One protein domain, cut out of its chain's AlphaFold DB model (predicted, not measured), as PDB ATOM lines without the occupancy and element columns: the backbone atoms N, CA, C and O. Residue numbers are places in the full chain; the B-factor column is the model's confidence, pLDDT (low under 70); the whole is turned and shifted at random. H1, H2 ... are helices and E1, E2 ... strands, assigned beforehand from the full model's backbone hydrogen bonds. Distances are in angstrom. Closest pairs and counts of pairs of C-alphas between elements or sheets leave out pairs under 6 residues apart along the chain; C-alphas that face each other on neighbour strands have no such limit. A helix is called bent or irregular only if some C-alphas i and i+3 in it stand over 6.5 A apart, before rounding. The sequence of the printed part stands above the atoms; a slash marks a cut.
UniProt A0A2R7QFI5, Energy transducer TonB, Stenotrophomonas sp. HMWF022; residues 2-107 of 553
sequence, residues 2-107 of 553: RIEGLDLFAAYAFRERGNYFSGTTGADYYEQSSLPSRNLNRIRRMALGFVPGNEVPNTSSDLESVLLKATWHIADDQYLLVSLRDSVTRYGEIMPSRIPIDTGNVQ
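This is residues 2 to 107 of the 553 residues of the protein "Energy transducer TonB" of Stenotrophomonas sp. HMWF022 (UniProt A0A2R7QFI5). Look first for a long, narrow, twisted ribbon of three antiparallel strands, E1, E2 and E3 side by side, with a small head of loops and two short helices, H1 and H2, beyond one end. The ribbon makes most of the length, and the last stretch, residues 92 to 107, folds at the head's end. The printed part has 106 residues, under half of them in named elements, in the order E1, H1, H2, E2, E3; the class is mixed, helices and strands. The whole is an extended rod, with a radius of gyration of the C-alphas of 24.0 A and spans of 75 by 24 by 23 A.

Find C-alpha 6 at (221.558, 200.526, 161.812); from there E1, residues 6 to 17, runs 37.2 A. E2, residues 61 to 75, runs 44.3 A to C-alpha 75 at (231.995, 199.329, 158.544). E3, residues 78 to 91, runs 42.0 A back to C-alpha 91 at (204.644, 183.058, 190.447). In the head, find H1 at residues 27 to 30, 5.3 A, and H2 at residues 43 to 49, 10.7 A. H2 is irregular: C-alphas 44 and 47 are 7.8 A apart.

Begin at E2, the inner strand. E1 is antiparallel to it at 172 degrees, with N 11 and O 67 at 2.8 A, within hydrogen-bond range. On the other side of E2, E3 is antiparallel to it at 175 degrees and forms a hairpin with it; look at N 68 and O 84, 2.8 A, within hydrogen-bond range. Residues 20 to 21 pair antiparallel with residues 55 to 56. Neither helix is on the sheet. H1 and H2 touch, closest at the C-alphas of Tyr 30 and Arg 44, 4.1 A. H1 is too short for an O i to N i+4 pair; H2 has 0 of 3 within range, but 3 of 4 O i to N i+3 pairs.

The C-alphas farthest apart, those of Ser 34 and Ala 75, are 74.7 A apart. The printed part has no cut. The links H1 to H2 and H2 to E2 are long. Mean pLDDT of the printed part is 91.9, and residue 104 is under 70.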
ATOM      1  N   ARG A   2     215.721 198.348 159.319       80.00
ATOM      2  CA  ARG A   2     217.099 198.713 158.957       80.00
ATOM      3  C   ARG A   2     217.113 200.134 158.397       80.00
ATOM      4  O   ARG A   2     216.312 200.422 157.514       80.00
ATOM      5  N   ILE A   3     217.973 201.004 158.921       84.81
ATOM      6  CA  ILE A   3     218.113 202.412 158.519       84.81
ATOM      7  C   ILE A   3     219.611 202.713 158.433       84.81
ATOM      8  O   ILE A   3     220.273 202.648 159.454       84.81
ATOM      9  N   GLU A   4     220.156 202.991 157.245       84.38
ATOM     10  CA  GLU A   4     221.538 203.497 157.052       84.38
ATOM     11  C   GLU A   4     222.621 202.844 157.944       84.38
ATOM     12  O   GLU A   4     223.290 203.498 158.737       84.38
ATOM     13  N   GLY A   5     222.786 201.518 157.853       89.44
ATOM     14  CA  GLY A   5     223.782 200.789 158.656       89.44
ATOM     15  C   GLY A   5     223.354 200.478 160.097       89.44
ATOM     16  O   GLY A   5     224.106 199.841 160.825       89.44
ATOM     17  N   LEU A   6     222.141 200.846 160.510       96.38
ATOM     18  CA  LEU A   6     221.558 200.526 161.812       96.38
ATOM     19  C   LEU A   6     220.427 199.494 161.677       96.38
ATOM     20  O   LEU A   6     219.420 199.760 161.022       96.38
ATOM     21  N   ASP A   7     220.553 198.348 162.343       97.06
ATOM     22  CA  ASP A   7     219.493 197.347 162.489       97.06
ATOM     23  C   ASP A   7     218.825 197.470 163.860       97.06
ATOM     24  O   ASP A   7     219.470 197.351 164.897       97.06
ATOM     25  N   LEU A   8     217.510 197.655 163.872       97.56
ATOM     26  CA  LEU A   8     216.690 197.747 165.077       97.56
ATOM     27  C   LEU A   8     215.741 196.553 165.177       97.56
ATOM     28  O   LEU A   8     215.030 196.225 164.217       97.56
ATOM     29  N   PHE A   9     215.675 195.946 166.357       97.44
ATOM     30  CA  PHE A   9     214.761 194.858 166.684       97.44
ATOM     31  C   PHE A   9     214.126 195.088 168.056       97.44
ATOM     32  O   PHE A   9     214.806 195.429 169.022       97.44
ATOM     33  N   ALA A  10     212.819 194.862 168.136       97.88
ATOM     34  CA  ALA A  10     212.061 194.890 169.374       97.88
ATOM     35  C   ALA A  10     211.149 193.663 169.431       97.88
ATOM     36  O   ALA A  10     210.568 193.274 168.417       97.88
ATOM     37  N   ALA A  11     211.016 193.069 170.611       98.12
ATOM     38  CA  ALA A  11     210.071 192.001 170.882       98.12
ATOM     39  C   ALA A  11     209.417 192.205 172.247       98.12
ATOM     40  O   ALA A  11     210.065 192.641 173.200       98.12
ATOM     41  N   TYR A  12     208.140 191.851 172.321       98.31
ATOM     42  CA  TYR A  12     207.360 191.779 173.546       98.31
ATOM     43  C   TYR A  12     206.810 190.363 173.684       98.31
ATOM     44  O   TYR A  12     206.329 189.789 172.705       98.31
ATOM     45  N   ALA A  13     206.888 189.805 174.885       97.88
ATOM     46  CA  ALA A  13     206.316 188.512 175.210       97.88
ATOM     47  C   ALA A  13     205.533 188.608 176.519       97.88
ATOM     48  O   ALA A  13     206.043 189.114 177.518       97.88
ATOM     49  N   PHE A  14     204.321 188.061 176.507       98.06
ATOM     50  CA  PHE A  14     203.485 187.878 177.683       98.06
ATOM     51  C   PHE A  14     203.030 186.422 177.745       98.06
ATOM     52  O   PHE A  14     202.633 185.842 176.731       98.06
ATOM     53  N   ARG A  15     203.103 185.823 178.930       97.19
ATOM     54  CA  ARG A  15     202.616 184.471 179.190       97.19
ATOM     55  C   ARG A  15     201.984 184.420 180.567       97.19
ATOM     56  O   ARG A  15     202.611 184.818 181.539       97.19
ATOM     57  N   GLU A  16     200.807 183.820 180.647       97.69
ATOM     58  CA  GLU A  16     200.094 183.586 181.897       97.69
ATOM     59  C   GLU A  16     199.647 182.127 181.980       97.69
ATOM     60  O   GLU A  16     199.344 181.486 180.968       97.69
ATOM     61  N   ARG A  17     199.649 181.581 183.195       96.75
ATOM     62  CA  ARG A  17     199.150 180.245 183.503       96.75
ATOM     63  C   ARG A  17     198.567 180.230 184.913       96.75
ATOM     64  O   ARG A  17     199.230 180.657 185.859       96.75
ATOM     65  N   GLY A  18     197.373 179.657 185.052       96.56
ATOM     66  CA  GLY A  18     196.792 179.312 186.349       96.56
ATOM     67  C   GLY A  18     197.530 178.167 187.053       96.56
ATOM     68  O   GLY A  18     198.587 177.707 186.607       96.56
ATOM     69  N   ASN A  19     196.973 177.705 188.167       96.00
ATOM     70  CA  ASN A  19     197.503 176.545 188.874       96.00
ATOM     71  C   ASN A  19     197.319 175.252 188.058       96.00
ATOM     72  O   ASN A  19     196.401 175.116 187.246       96.00
ATOM     73  N   TYR A  20     198.209 174.290 188.285       95.06
ATOM     74  CA  TYR A  20     198.077 172.921 187.805       95.06
ATOM     75  C   TYR A  20     197.080 172.126 188.651       95.06
ATOM     76  O   TYR A  20     196.754 172.504 189.774       95.06
ATOM     77  N   PHE A  21     196.657 170.981 188.122       94.75
ATOM     78  CA  PHE A  21     195.878 169.977 188.840       94.75
ATOM     79  C   PHE A  21     196.747 168.746 189.097       94.75
ATOM     80  O   PHE A  21     197.602 168.398 188.275       94.75
ATOM     81  N   SER A  22     196.560 168.103 190.244       93.06
ATOM     82  CA  SER A  22     197.250 166.861 190.585       93.06
ATOM     83  C   SER A  22     196.792 165.718 189.668       93.06
ATOM     84  O   SER A  22     195.656 165.684 189.187       93.06
ATOM     85  N   GLY A  23     197.687 164.765 189.407       92.19
ATOM     86  CA  GLY A  23     197.356 163.578 188.617       92.19
ATOM     87  C   GLY A  23     196.356 162.669 189.336       92.19
ATOM     88  O   GLY A  23     196.320 162.620 190.563       92.19
ATOM     89  N   THR A  24     195.566 161.922 188.566       92.69
ATOM     90  CA  THR A  24     194.544 160.995 189.085       92.69
ATOM     91  C   THR A  24     194.972 159.526 189.058       92.69
ATOM     92  O   THR A  24     194.336 158.684 189.685       92.69
ATOM     93  N   THR A  25     196.057 159.195 188.359       93.38
ATOM     94  CA  THR A  25     196.509 157.809 188.166       93.38
ATOM     95  C   THR A  25     197.556 157.413 189.206       93.38
ATOM     96  O   THR A  25     198.547 158.117 189.385       93.38
ATOM     97  N   GLY A  26     197.377 156.255 189.852       91.12
ATOM     98  CA  GLY A  26     198.349 155.702 190.808       91.12
ATOM     99  C   GLY A  26     198.419 156.446 192.147       91.12
ATOM    100  O   GLY A  26     199.437 156.371 192.838       91.12
ATOM    101  N   ALA A  27     197.359 157.175 192.507       91.00
ATOM    102  CA  ALA A  27     197.300 157.993 193.715       91.00
ATOM    103  C   ALA A  27     197.445 157.194 195.020       91.00
ATOM    104  O   ALA A  27     198.034 157.712 195.966       91.00
ATOM    105  N   ASP A  28     197.014 155.929 195.049       93.12
ATOM    106  CA  ASP A  28     197.029 155.067 196.243       93.12
ATOM    107  C   ASP A  28     198.412 154.985 196.914       93.12
ATOM    108  O   ASP A  28     198.529 154.930 198.139       93.12
ATOM    109  N   TYR A  29     199.496 155.028 196.125       93.00
ATOM    110  CA  TYR A  29     200.860 155.039 196.664       93.00
ATOM    111  C   TYR A  29     201.159 156.298 197.496       93.00
ATOM    112  O   TYR A  29     201.953 156.243 198.437       93.00
ATOM    113  N   TYR A  30     200.541 157.422 197.142       91.81
ATOM    114  CA  TYR A  30     200.719 158.734 197.760       91.81
ATOM    115  C   TYR A  30     199.639 159.054 198.806       91.81
ATOM    116  O   TYR A  30     199.727 160.100 199.451       91.81
ATOM    117  N   GLU A  31     198.647 158.182 198.992       91.56
ATOM    118  CA  GLU A  31     197.509 158.359 199.904       91.56
ATOM    119  C   GLU A  31     197.591 157.423 201.127       91.56
ATOM    120  O   GLU A  31     196.585 157.026 201.714       91.56
ATOM    121  N   GLN A  32     198.804 157.047 201.552       92.19
ATOM    122  CA  GLN A  32     199.015 156.093 202.650       92.19
ATOM    123  C   GLN A  32     198.766 156.737 204.027       92.19
ATOM    124  O   GLN A  32     199.686 156.959 204.824       92.19
ATOM    125  N   SER A  33     197.495 157.024 204.319       88.50
ATOM    126  CA  SER A  33     197.010 157.673 205.544       88.50
ATOM    127  C   SER A  33     197.328 156.894 206.826       88.50
ATOM    128  O   SER A  33     197.476 157.504 207.886       88.50
ATOM    129  N   SER A  34     197.532 155.577 206.723       91.81
ATOM    130  CA  SER A  34     197.919 154.694 207.829       91.81
ATOM    131  C   SER A  34     199.370 154.867 208.294       91.81
ATOM    132  O   SER A  34     199.695 154.521 209.431       91.81
ATOM    133  N   LEU A  35     200.261 155.399 207.450       90.44
ATOM    134  CA  LEU A  35     201.652 155.634 207.835       90.44
ATOM    135  C   LEU A  35     201.753 156.798 208.831       90.44
ATOM    136  O   LEU A  35     201.052 157.790 208.682       90.44
ATOM    137  N   PRO A  36     202.665 156.774 209.814       88.69
ATOM    138  CA  PRO A  36     202.831 157.916 210.706       88.69
ATOM    139  C   PRO A  36     203.327 159.149 209.931       88.69
ATOM    140  O   PRO A  36     204.189 159.016 209.053       88.69
ATOM    141  N   SER A  37     202.835 160.341 210.292       84.75
ATOM    142  CA  SER A  37     203.297 161.621 209.732       84.75
ATOM    143  C   SER A  37     204.729 161.911 210.190       84.75
ATOM    144  O   SER A  37     204.992 162.453 211.262       84.75
ATOM    145  N   ARG A  38     205.687 161.427 209.400       81.19
ATOM    146  CA  ARG A  38     207.129 161.573 209.605       81.19
ATOM    147  C   ARG A  38     207.769 161.926 208.271       81.19
ATOM    148  O   ARG A  38     207.272 161.512 207.226       81.19
ATOM    149  N   ASN A  39     208.918 162.600 208.309       73.88
ATOM    150  CA  ASN A  39     209.639 163.025 207.102       73.88
ATOM    151  C   ASN A  39     209.877 161.879 206.098       73.88
ATOM    152  O   ASN A  39     209.707 162.081 204.901       73.88
ATOM    153  N   LEU A  40     210.165 160.662 206.574       80.00
ATOM    154  CA  LEU A  40     210.380 159.484 205.719       80.00
ATOM    155  C   LEU A  40     209.121 159.019 204.962       80.00
ATOM    156  O   LEU A  40     209.229 158.440 203.886       80.00
ATOM    157  N   ASN A  41     207.929 159.289 205.495       87.50
ATOM    158  CA  ASN A  41     206.655 158.904 204.877       87.50
ATOM    159  C   ASN A  41     206.026 160.041 204.070       87.50
ATOM    160  O   ASN A  41     204.974 159.855 203.467       87.50
ATOM    161  N   ARG A  42     206.666 161.214 204.051       84.94
ATOM    162  CA  ARG A  42     206.115 162.451 203.500       84.94
ATOM    163  C   ARG A  42     205.670 162.298 202.044       84.94
ATOM    164  O   ARG A  42     204.554 162.677 201.713       84.94
ATOM    165  N   ILE A  43     206.503 161.672 201.207       88.00
ATOM    166  CA  ILE A  43     206.192 161.397 199.794       88.00
ATOM    167  C   ILE A  43     204.958 160.495 199.679       88.00
ATOM    168  O   ILE A  43     204.030 160.813 198.948       88.00
ATOM    169  N   ARG A  44     204.901 159.408 200.456       91.50
ATOM    170  CA  ARG A  44     203.803 158.421 200.440       91.50
ATOM    171  C   ARG A  44     202.474 158.945 200.987       91.50
ATOM    172  O   ARG A  44     201.490 158.216 200.990       91.50
ATOM    173  N   ARG A  45     202.464 160.180 201.482       90.38
ATOM    174  CA  ARG A  45     201.299 160.860 202.048       90.38
ATOM    175  C   ARG A  45     200.912 162.121 201.273       90.38
ATOM    176  O   ARG A  45     199.977 162.802 201.672       90.38
ATOM    177  N   MET A  46     201.611 162.461 200.183       88.69
ATOM    178  CA  MET A  46     201.398 163.726 199.465       88.69
ATOM    179  C   MET A  46     199.976 163.911 198.934       88.69
ATOM    180  O   MET A  46     199.508 165.046 198.911       88.69
ATOM    181  N   ALA A  47     199.281 162.836 198.549       90.31
ATOM    182  CA  ALA A  47     197.917 162.923 198.028       90.31
ATOM    183  C   ALA A  47     196.881 163.300 199.103       90.31
ATOM    184  O   ALA A  47     195.780 163.705 198.758       90.31
ATOM    185  N   LEU A  48     197.233 163.247 200.394       88.06
ATOM    186  CA  LEU A  48     196.361 163.728 201.474       88.06
ATOM    187  C   LEU A  48     196.246 165.261 201.473       88.06
ATOM    188  O   LEU A  48     195.197 165.809 201.804       88.06
ATOM    189  N   GLY A  49     197.321 165.950 201.083       86.25
ATOM    190  CA  GLY A  49     197.354 167.403 200.925       86.25
ATOM    191  C   GLY A  49     196.974 167.801 199.507       86.25
ATOM    192  O   GLY A  49     196.101 168.638 199.300       86.25
ATOM    193  N   PHE A  50     197.577 167.147 198.514       89.31
ATOM    194  CA  PHE A  50     197.330 167.341 197.085       89.31
ATOM    195  C   PHE A  50     196.377 166.274 196.544       89.31
ATOM    196  O   PHE A  50     196.787 165.407 195.773       89.31
ATOM    197  N   VAL A  51     195.112 166.348 196.969       90.06
ATOM    198  CA  VAL A  51     194.054 165.395 196.586       90.06
ATOM    199  C   VAL A  51     194.048 165.169 195.067       90.06
ATOM    200  O   VAL A  51     194.107 166.160 194.333       90.06
ATOM    201  N   PRO A  52     194.002 163.918 194.573       92.75
ATOM    202  CA  PRO A  52     194.046 163.609 193.142       92.75
ATOM    203  C   PRO A  52     192.949 164.318 192.338       92.75
ATOM    204  O   PRO A  52     191.780 164.279 192.710       92.75
ATOM    205  N   GLY A  53     193.318 164.948 191.220       93.44
ATOM    206  CA  GLY A  53     192.398 165.705 190.367       93.44
ATOM    207  C   GLY A  53     192.037 167.105 190.878       93.44
ATOM    208  O   GLY A  53     191.329 167.821 190.174       93.44
ATOM    209  N   ASN A  54     192.530 167.521 192.050       92.31
ATOM    210  CA  ASN A  54     192.301 168.866 192.578       92.31
ATOM    211  C   ASN A  54     193.383 169.854 192.138       92.31
ATOM    212  O   ASN A  54     194.505 169.488 191.783       92.31
ATOM    213  N   GLU A  55     193.029 171.134 192.204       92.62
ATOM    214  CA  GLU A  55     193.952 172.240 191.985       92.62
ATOM    215  C   GLU A  55     195.096 172.209 193.013       92.62
ATOM    216  O   GLU A  55     194.891 172.023 194.216       92.62
ATOM    217  N   VAL A  56     196.318 172.399 192.524       92.62
ATOM    218  CA  VAL A  56     197.546 172.490 193.314       92.62
ATOM    219  C   VAL A  56     197.902 173.974 193.445       92.62
ATOM    220  O   VAL A  56     198.440 174.548 192.492       92.62
ATOM    221  N   PRO A  57     197.609 174.625 194.587       91.44
ATOM    222  CA  PRO A  57     197.865 176.051 194.755       91.44
ATOM    223  C   PRO A  57     199.361 176.370 194.680       91.44
ATOM    224  O   PRO A  57     200.215 175.494 194.819       91.44
ATOM    225  N   ASN A  58     199.676 177.648 194.469       93.31
ATOM    226  CA  ASN A  58     201.041 178.147 194.278       93.31
ATOM    227  C   ASN A  58     201.802 177.471 193.127       93.31
ATOM    228  O   ASN A  58     203.009 177.264 193.215       93.31
ATOM    229  N   THR A  59     201.111 177.159 192.031       94.75
ATOM    230  CA  THR A  59     201.740 176.678 190.789       94.75
ATOM    231  C   THR A  59     201.443 177.559 189.569       94.75
ATOM    232  O   THR A  59     201.959 177.318 188.469       94.75
ATOM    233  N   SER A  60     200.654 178.617 189.762       96.56
ATOM    234  CA  SER A  60     200.421 179.684 188.792       96.56
ATOM    235  C   SER A  60     201.673 180.520 188.524       96.56
ATOM    236  O   SER A  60     202.593 180.602 189.345       96.56
ATOM    237  N   SER A  61     201.720 181.138 187.346       97.62
ATOM    238  CA  SER A  61     202.806 182.036 186.955       97.62
ATOM    239  C   SER A  61     202.392 182.988 185.836       97.62
ATOM    240  O   SER A  61     201.765 182.546 184.871       97.62
ATOM    241  N   ASP A  62     202.858 184.230 185.901       97.88
ATOM    242  CA  ASP A  62     202.913 185.176 184.789       97.88
ATOM    243  C   ASP A  62     204.357 185.586 184.474       97.88
ATOM    244  O   ASP A  62     205.232 185.579 185.343       97.88
ATOM    245  N   LEU A  63     204.612 185.897 183.204       98.19
ATOM    246  CA  LEU A  63     205.865 186.455 182.715       98.19
ATOM    247  C   LEU A  63     205.568 187.521 181.669       98.19
ATOM    248  O   LEU A  63     204.890 187.262 180.675       98.19
ATOM    249  N   GLU A  64     206.164 188.687 181.862       98.50
ATOM    250  CA  GLU A  64     206.184 189.787 180.910       98.50
ATOM    251  C   GLU A  64     207.637 190.128 180.570       98.50
ATOM    252  O   GLU A  64     208.480 190.232 181.462       98.50
ATOM    253  N   SER A  65     207.958 190.269 179.283       98.50
ATOM    254  CA  SER A  65     209.326 190.520 178.828       98.50
ATOM    255  C   SER A  65     209.371 191.442 177.615       98.50
ATOM    256  O   SER A  65     208.658 191.236 176.634       98.50
ATOM    257  N   VAL A  66     210.262 192.430 177.667       98.62
ATOM    258  CA  VAL A  66     210.616 193.311 176.550       98.62
ATOM    259  C   VAL A  66     212.076 193.066 176.185       98.62
ATOM    260  O   VAL A  66     212.946 193.066 177.054       98.62
ATOM    261  N   LEU A  67     212.357 192.895 174.895       98.56
ATOM    262  CA  LEU A  67     213.705 192.791 174.340       98.56
ATOM    263  C   LEU A  67     213.895 193.855 173.264       98.56
ATOM    264  O   LEU A  67     213.188 193.848 172.262       98.56
ATOM    265  N   LEU A  68     214.890 194.718 173.440       98.62
ATOM    266  CA  LEU A  68     215.313 195.715 172.463       98.62
ATOM    267  C   LEU A  68     216.747 195.415 172.024       98.62
ATOM    268  O   LEU A  68     217.599 195.095 172.854       98.62
ATOM    269  N   LYS A  69     217.020 195.519 170.725       98.44
ATOM    270  CA  LYS A  69     218.348 195.355 170.128       98.44
ATOM    271  C   LYS A  69     218.574 196.425 169.067       98.44
ATOM    272  O   LYS A  69     217.693 196.673 168.246       98.44
ATOM    273  N   ALA A  70     219.765 197.004 169.072       98.31
ATOM    274  CA  ALA A  70     220.245 197.924 168.057       98.31
ATOM    275  C   ALA A  70     221.657 197.507 167.634       98.31
ATOM    276  O   ALA A  70     222.558 197.487 168.469       98.31
ATOM    277  N   THR A  71     221.848 197.174 166.361       98.31
ATOM    278  CA  THR A  71     223.157 196.856 165.779       98.31
ATOM    279  C   THR A  71     223.562 197.973 164.839       98.31
ATOM    280  O   THR A  71     222.925 198.172 163.811       98.31
ATOM    281  N   TRP A  72     224.624 198.689 165.172       97.88
ATOM    282  CA  TRP A  72     225.242 199.664 164.289       97.88
ATOM    283  C   TRP A  72     226.422 199.021 163.561       97.88
ATOM    284  O   TRP A  72     227.419 198.664 164.187       97.88
ATOM    285  N   HIS A  73     226.300 198.867 162.247       97.31
ATOM    286  CA  HIS A  73     227.377 198.464 161.349       97.31
ATOM    287  C   HIS A  73     228.214 199.702 161.019       97.31
ATOM    288  O   HIS A  73     227.808 200.542 160.220       97.31
ATOM    289  N   ILE A  74     229.355 199.833 161.693       96.81
ATOM    290  CA  ILE A  74     230.271 200.977 161.569       96.81
ATOM    291  C   ILE A  74     231.025 200.900 160.232       96.81
ATOM    292  O   ILE A  74     231.266 201.923 159.593       96.81
ATOM    293  N   ALA A  75     231.376 199.680 159.819       95.69
ATOM    294  CA  ALA A  75     231.995 199.329 158.544       95.69
ATOM    295  C   ALA A  75     231.659 197.865 158.203       95.69
ATOM    296  O   ALA A  75     231.072 197.159 159.026       95.69
ATOM    297  N   ASP A  76     232.059 197.382 157.024       95.00
ATOM    298  CA  ASP A  76     231.803 195.995 156.592       95.00
ATOM    299  C   ASP A  76     232.406 194.941 157.543       95.00
ATOM    300  O   ASP A  76     231.917 193.813 157.630       95.00
ATOM    301  N   ASP A  77     233.452 195.315 158.281       97.25
ATOM    302  CA  ASP A  77     234.197 194.471 159.212       97.25
ATOM    303  C   ASP A  77     233.946 194.805 160.695       97.25
ATOM    304  O   ASP A  77     234.575 194.207 161.578       97.25
ATOM    305  N   GLN A  78     233.054 195.762 160.986       97.81
ATOM    306  CA  GLN A  78     232.851 196.314 162.328       97.81
ATOM    307  C   GLN A  78     231.387 196.538 162.675       97.81
ATOM    308  O   GLN A  78     230.663 197.244 161.972       97.81
ATOM    309  N   TYR A  79     230.984 196.059 163.853       98.19
ATOM    310  CA  TYR A  79     229.689 196.422 164.414       98.19
ATOM    311  C   TYR A  79     229.723 196.651 165.923       98.19
ATOM    312  O   TYR A  79     230.545 196.088 166.651       98.19
ATOM    313  N   LEU A  80     228.750 197.433 166.386       98.50
ATOM    314  CA  LEU A  80     228.369 197.584 167.784       98.50
ATOM    315  C   LEU A  80     226.910 197.140 167.964       98.50
ATOM    316  O   LEU A  80     226.002 197.758 167.418       98.50
ATOM    317  N   LEU A  81     226.675 196.092 168.748       98.50
ATOM    318  CA  LEU A  81     225.347 195.623 169.141       98.50
ATOM    319  C   LEU A  81     225.061 196.039 170.583       98.50
ATOM    320  O   LEU A  81     225.712 195.565 171.510       98.50
ATOM    321  N   VAL A  82     224.023 196.842 170.785       98.62
ATOM    322  CA  VAL A  82     223.470 197.150 172.105       98.62
ATOM    323  C   VAL A  82     222.149 196.413 172.277       98.62
ATOM    324  O   VAL A  82     221.305 196.411 171.381       98.62
ATOM    325  N   SER A  83     221.942 195.783 173.432       98.44
ATOM    326  CA  SER A  83     220.665 195.152 173.756       98.44
ATOM    327  C   SER A  83     220.241 195.367 175.198       98.44
ATOM    328  O   SER A  83     221.074 195.375 176.105       98.44
ATOM    329  N   LEU A  84     218.931 195.474 175.386       98.50
ATOM    330  CA  LEU A  84     218.250 195.557 176.668       98.50
ATOM    331  C   LEU A  84     217.203 194.451 176.729       98.50
ATOM    332  O   LEU A  84     216.403 194.309 175.804       98.50
ATOM    333  N   ARG A  85     217.153 193.725 177.838       98.62
ATOM    334  CA  ARG A  85     216.022 192.871 178.190       98.62
ATOM    335  C   ARG A  85     215.497 193.276 179.555       98.62
ATOM    336  O   ARG A  85     216.268 193.299 180.509       98.62
ATOM    337  N   ASP A  86     214.204 193.539 179.647       98.69
ATOM    338  CA  ASP A  86     213.494 193.733 180.909       98.69
ATOM    339  C   ASP A  86     212.478 192.601 181.060       98.69
ATOM    340  O   ASP A  86     211.787 192.265 180.101       98.69
ATOM    341  N   SER A  87     212.459 191.912 182.195       98.56
ATOM    342  CA  SER A  87     211.565 190.780 182.427       98.56
ATOM    343  C   SER A  87     211.044 190.775 183.854       98.56
ATOM    344  O   SER A  87     211.819 190.829 184.808       98.56
ATOM    345  N   VAL A  88     209.728 190.675 183.991       98.69
ATOM    346  CA  VAL A  88     209.032 190.565 185.270       98.69
ATOM    347  C   VAL A  88     208.289 189.242 185.289       98.69
ATOM    348  O   VAL A  88     207.467 188.980 184.417       98.69
ATOM    349  N   THR A  89     208.561 188.430 186.303       98.12
ATOM    350  CA  THR A  89     207.855 187.172 186.542       98.12
ATOM    351  C   THR A  89     207.180 187.243 187.899       98.12
ATOM    352  O   THR A  89     207.835 187.591 188.888       98.12
ATOM    353  N   ARG A  90     205.900 186.878 187.970       98.25
ATOM    354  CA  ARG A  90     205.209 186.607 189.237       98.25
ATOM    355  C   ARG A  90     204.772 185.160 189.261       98.25
ATOM    356  O   ARG A  90     204.297 184.643 188.258       98.25
ATOM    357  N   TYR A  91     204.955 184.479 190.379       97.38
ATOM    358  CA  TYR A  91     204.644 183.058 190.447       97.38
ATOM    359  C   TYR A  91     204.331 182.613 191.864       97.38
ATOM    360  O   TYR A  91     204.785 183.205 192.843       97.38
ATOM    361  N   GLY A  92     203.523 181.565 191.960       94.94
ATOM    362  CA  GLY A  92     203.300 180.882 193.216       94.94
ATOM    363  C   GLY A  92     204.525 180.059 193.592       94.94
ATOM    364  O   GLY A  92     205.044 179.301 192.778       94.94
ATOM    365  N   GLU A  93     204.980 180.193 194.832       92.56
ATOM    366  CA  GLU A  93     205.901 179.244 195.450       92.56
ATOM    367  C   GLU A  93     205.563 179.070 196.928       92.56
ATOM    368  O   GLU A  93     204.972 179.952 197.553       92.56
ATOM    369  N   ILE A  94     205.942 177.920 197.480       89.31
ATOM    370  CA  ILE A  94     205.957 177.658 198.918       89.31
ATOM    371  C   ILE A  94     207.208 176.833 199.188       89.31
ATOM    372  O   ILE A  94     207.445 175.819 198.528       89.31
ATOM    373  N   MET A  95     208.014 177.239 200.169       86.75
ATOM    374  CA  MET A  95     209.145 176.426 200.607       86.75
ATOM    375  C   MET A  95     208.658 175.013 200.987       86.75
ATOM    376  O   MET A  95     207.749 174.906 201.812       86.75
ATOM    377  N   PRO A  96     209.266 173.919 200.486       82.50
ATOM    378  CA  PRO A  96     208.761 172.567 200.736       82.50
ATOM    379  C   PRO A  96     208.571 172.229 202.219       82.50
ATOM    380  O   PRO A  96     207.561 171.644 202.596       82.50
ATOM    381  N   SER A  97     209.474 172.667 203.102       80.19
ATOM    382  CA  SER A  97     209.351 172.462 204.555       80.19
ATOM    383  C   SER A  97     208.133 173.154 205.189       80.19
ATOM    384  O   SER A  97     207.766 172.814 206.312       80.19
ATOM    385  N   ARG A  98     207.491 174.086 204.476       84.38
ATOM    386  CA  ARG A  98     206.319 174.857 204.905       84.38
ATOM    387  C   ARG A  98     205.001 174.364 204.320       84.38
ATOM    388  O   ARG A  98     203.958 174.814 204.777       84.38
ATOM    389  N   ILE A  99     205.031 173.424 203.375       83.06
ATOM    390  CA  ILE A  99     203.821 172.802 202.828       83.06
ATOM    391  C   ILE A  99     203.257 171.811 203.859       83.06
ATOM    392  O   ILE A  99     203.943 170.831 204.176       83.06
ATOM    393  N   PRO A 100     202.038 172.014 204.381       77.81
ATOM    394  CA  PRO A 100     201.393 171.036 205.241       77.81
ATOM    395  C   PRO A 100     200.791 169.913 204.383       77.81
ATOM    396  O   PRO A 100     199.977 170.165 203.505       77.81
ATOM    397  N   ILE A 101     201.207 168.665 204.607       75.94
ATOM    398  CA  ILE A 101     200.772 167.532 203.765       75.94
ATOM    399  C   ILE A 101     199.518 166.842 204.296       75.94
ATOM    400  O   ILE A 101     198.797 166.234 203.522       75.94
ATOM    401  N   ASP A 102     199.223 166.959 205.589       75.50
ATOM    402  CA  ASP A 102     198.109 166.229 206.206       75.50
ATOM    403  C   ASP A 102     196.868 167.099 206.474       75.50
ATOM    404  O   ASP A 102     195.857 166.587 206.946       75.50
ATOM    405  N   THR A 103     196.925 168.411 206.220       70.94
ATOM    406  CA  THR A 103     195.856 169.358 206.608       70.94
ATOM    407  C   THR A 103     195.293 170.169 205.438       70.94
ATOM    408  O   THR A 103     194.610 171.164 205.663       70.94
ATOM    409  N   GLY A 104     195.580 169.757 204.199       69.75
ATOM    410  CA  GLY A 104     195.181 170.464 202.979       69.75
ATOM    411  C   GLY A 104     196.131 171.598 202.585       69.75
ATOM    412  O   GLY A 104     196.961 172.048 203.374       69.75
ATOM    413  N   ASN A 105     196.020 172.055 201.337       74.12
ATOM    414  CA  ASN A 105     196.942 173.043 200.781       74.12
ATOM    415  C   ASN A 105     196.485 174.477 201.061       74.12
ATOM    416  O   ASN A 105     195.301 174.799 200.982       74.12
ATOM    417  N   VAL A 106     197.451 175.354 201.317       79.69
ATOM    418  CA  VAL A 106     197.240 176.796 201.484       79.69
ATOM    419  C   VAL A 106     197.780 177.541 200.270       79.69
ATOM    420  O   VAL A 106     198.832 177.179 199.753       79.69
ATOM    421  N   GLN A 107     197.080 178.592 199.838       87.81
ATOM    422  CA  GLN A 107     197.594 179.514 198.828       87.81
ATOM    423  C   GLN A 107     198.372 180.639 199.526       87.81
ATOM    424  O   GLN A 107     197.814 181.391 200.324       87.81
TER     425      GLN A 107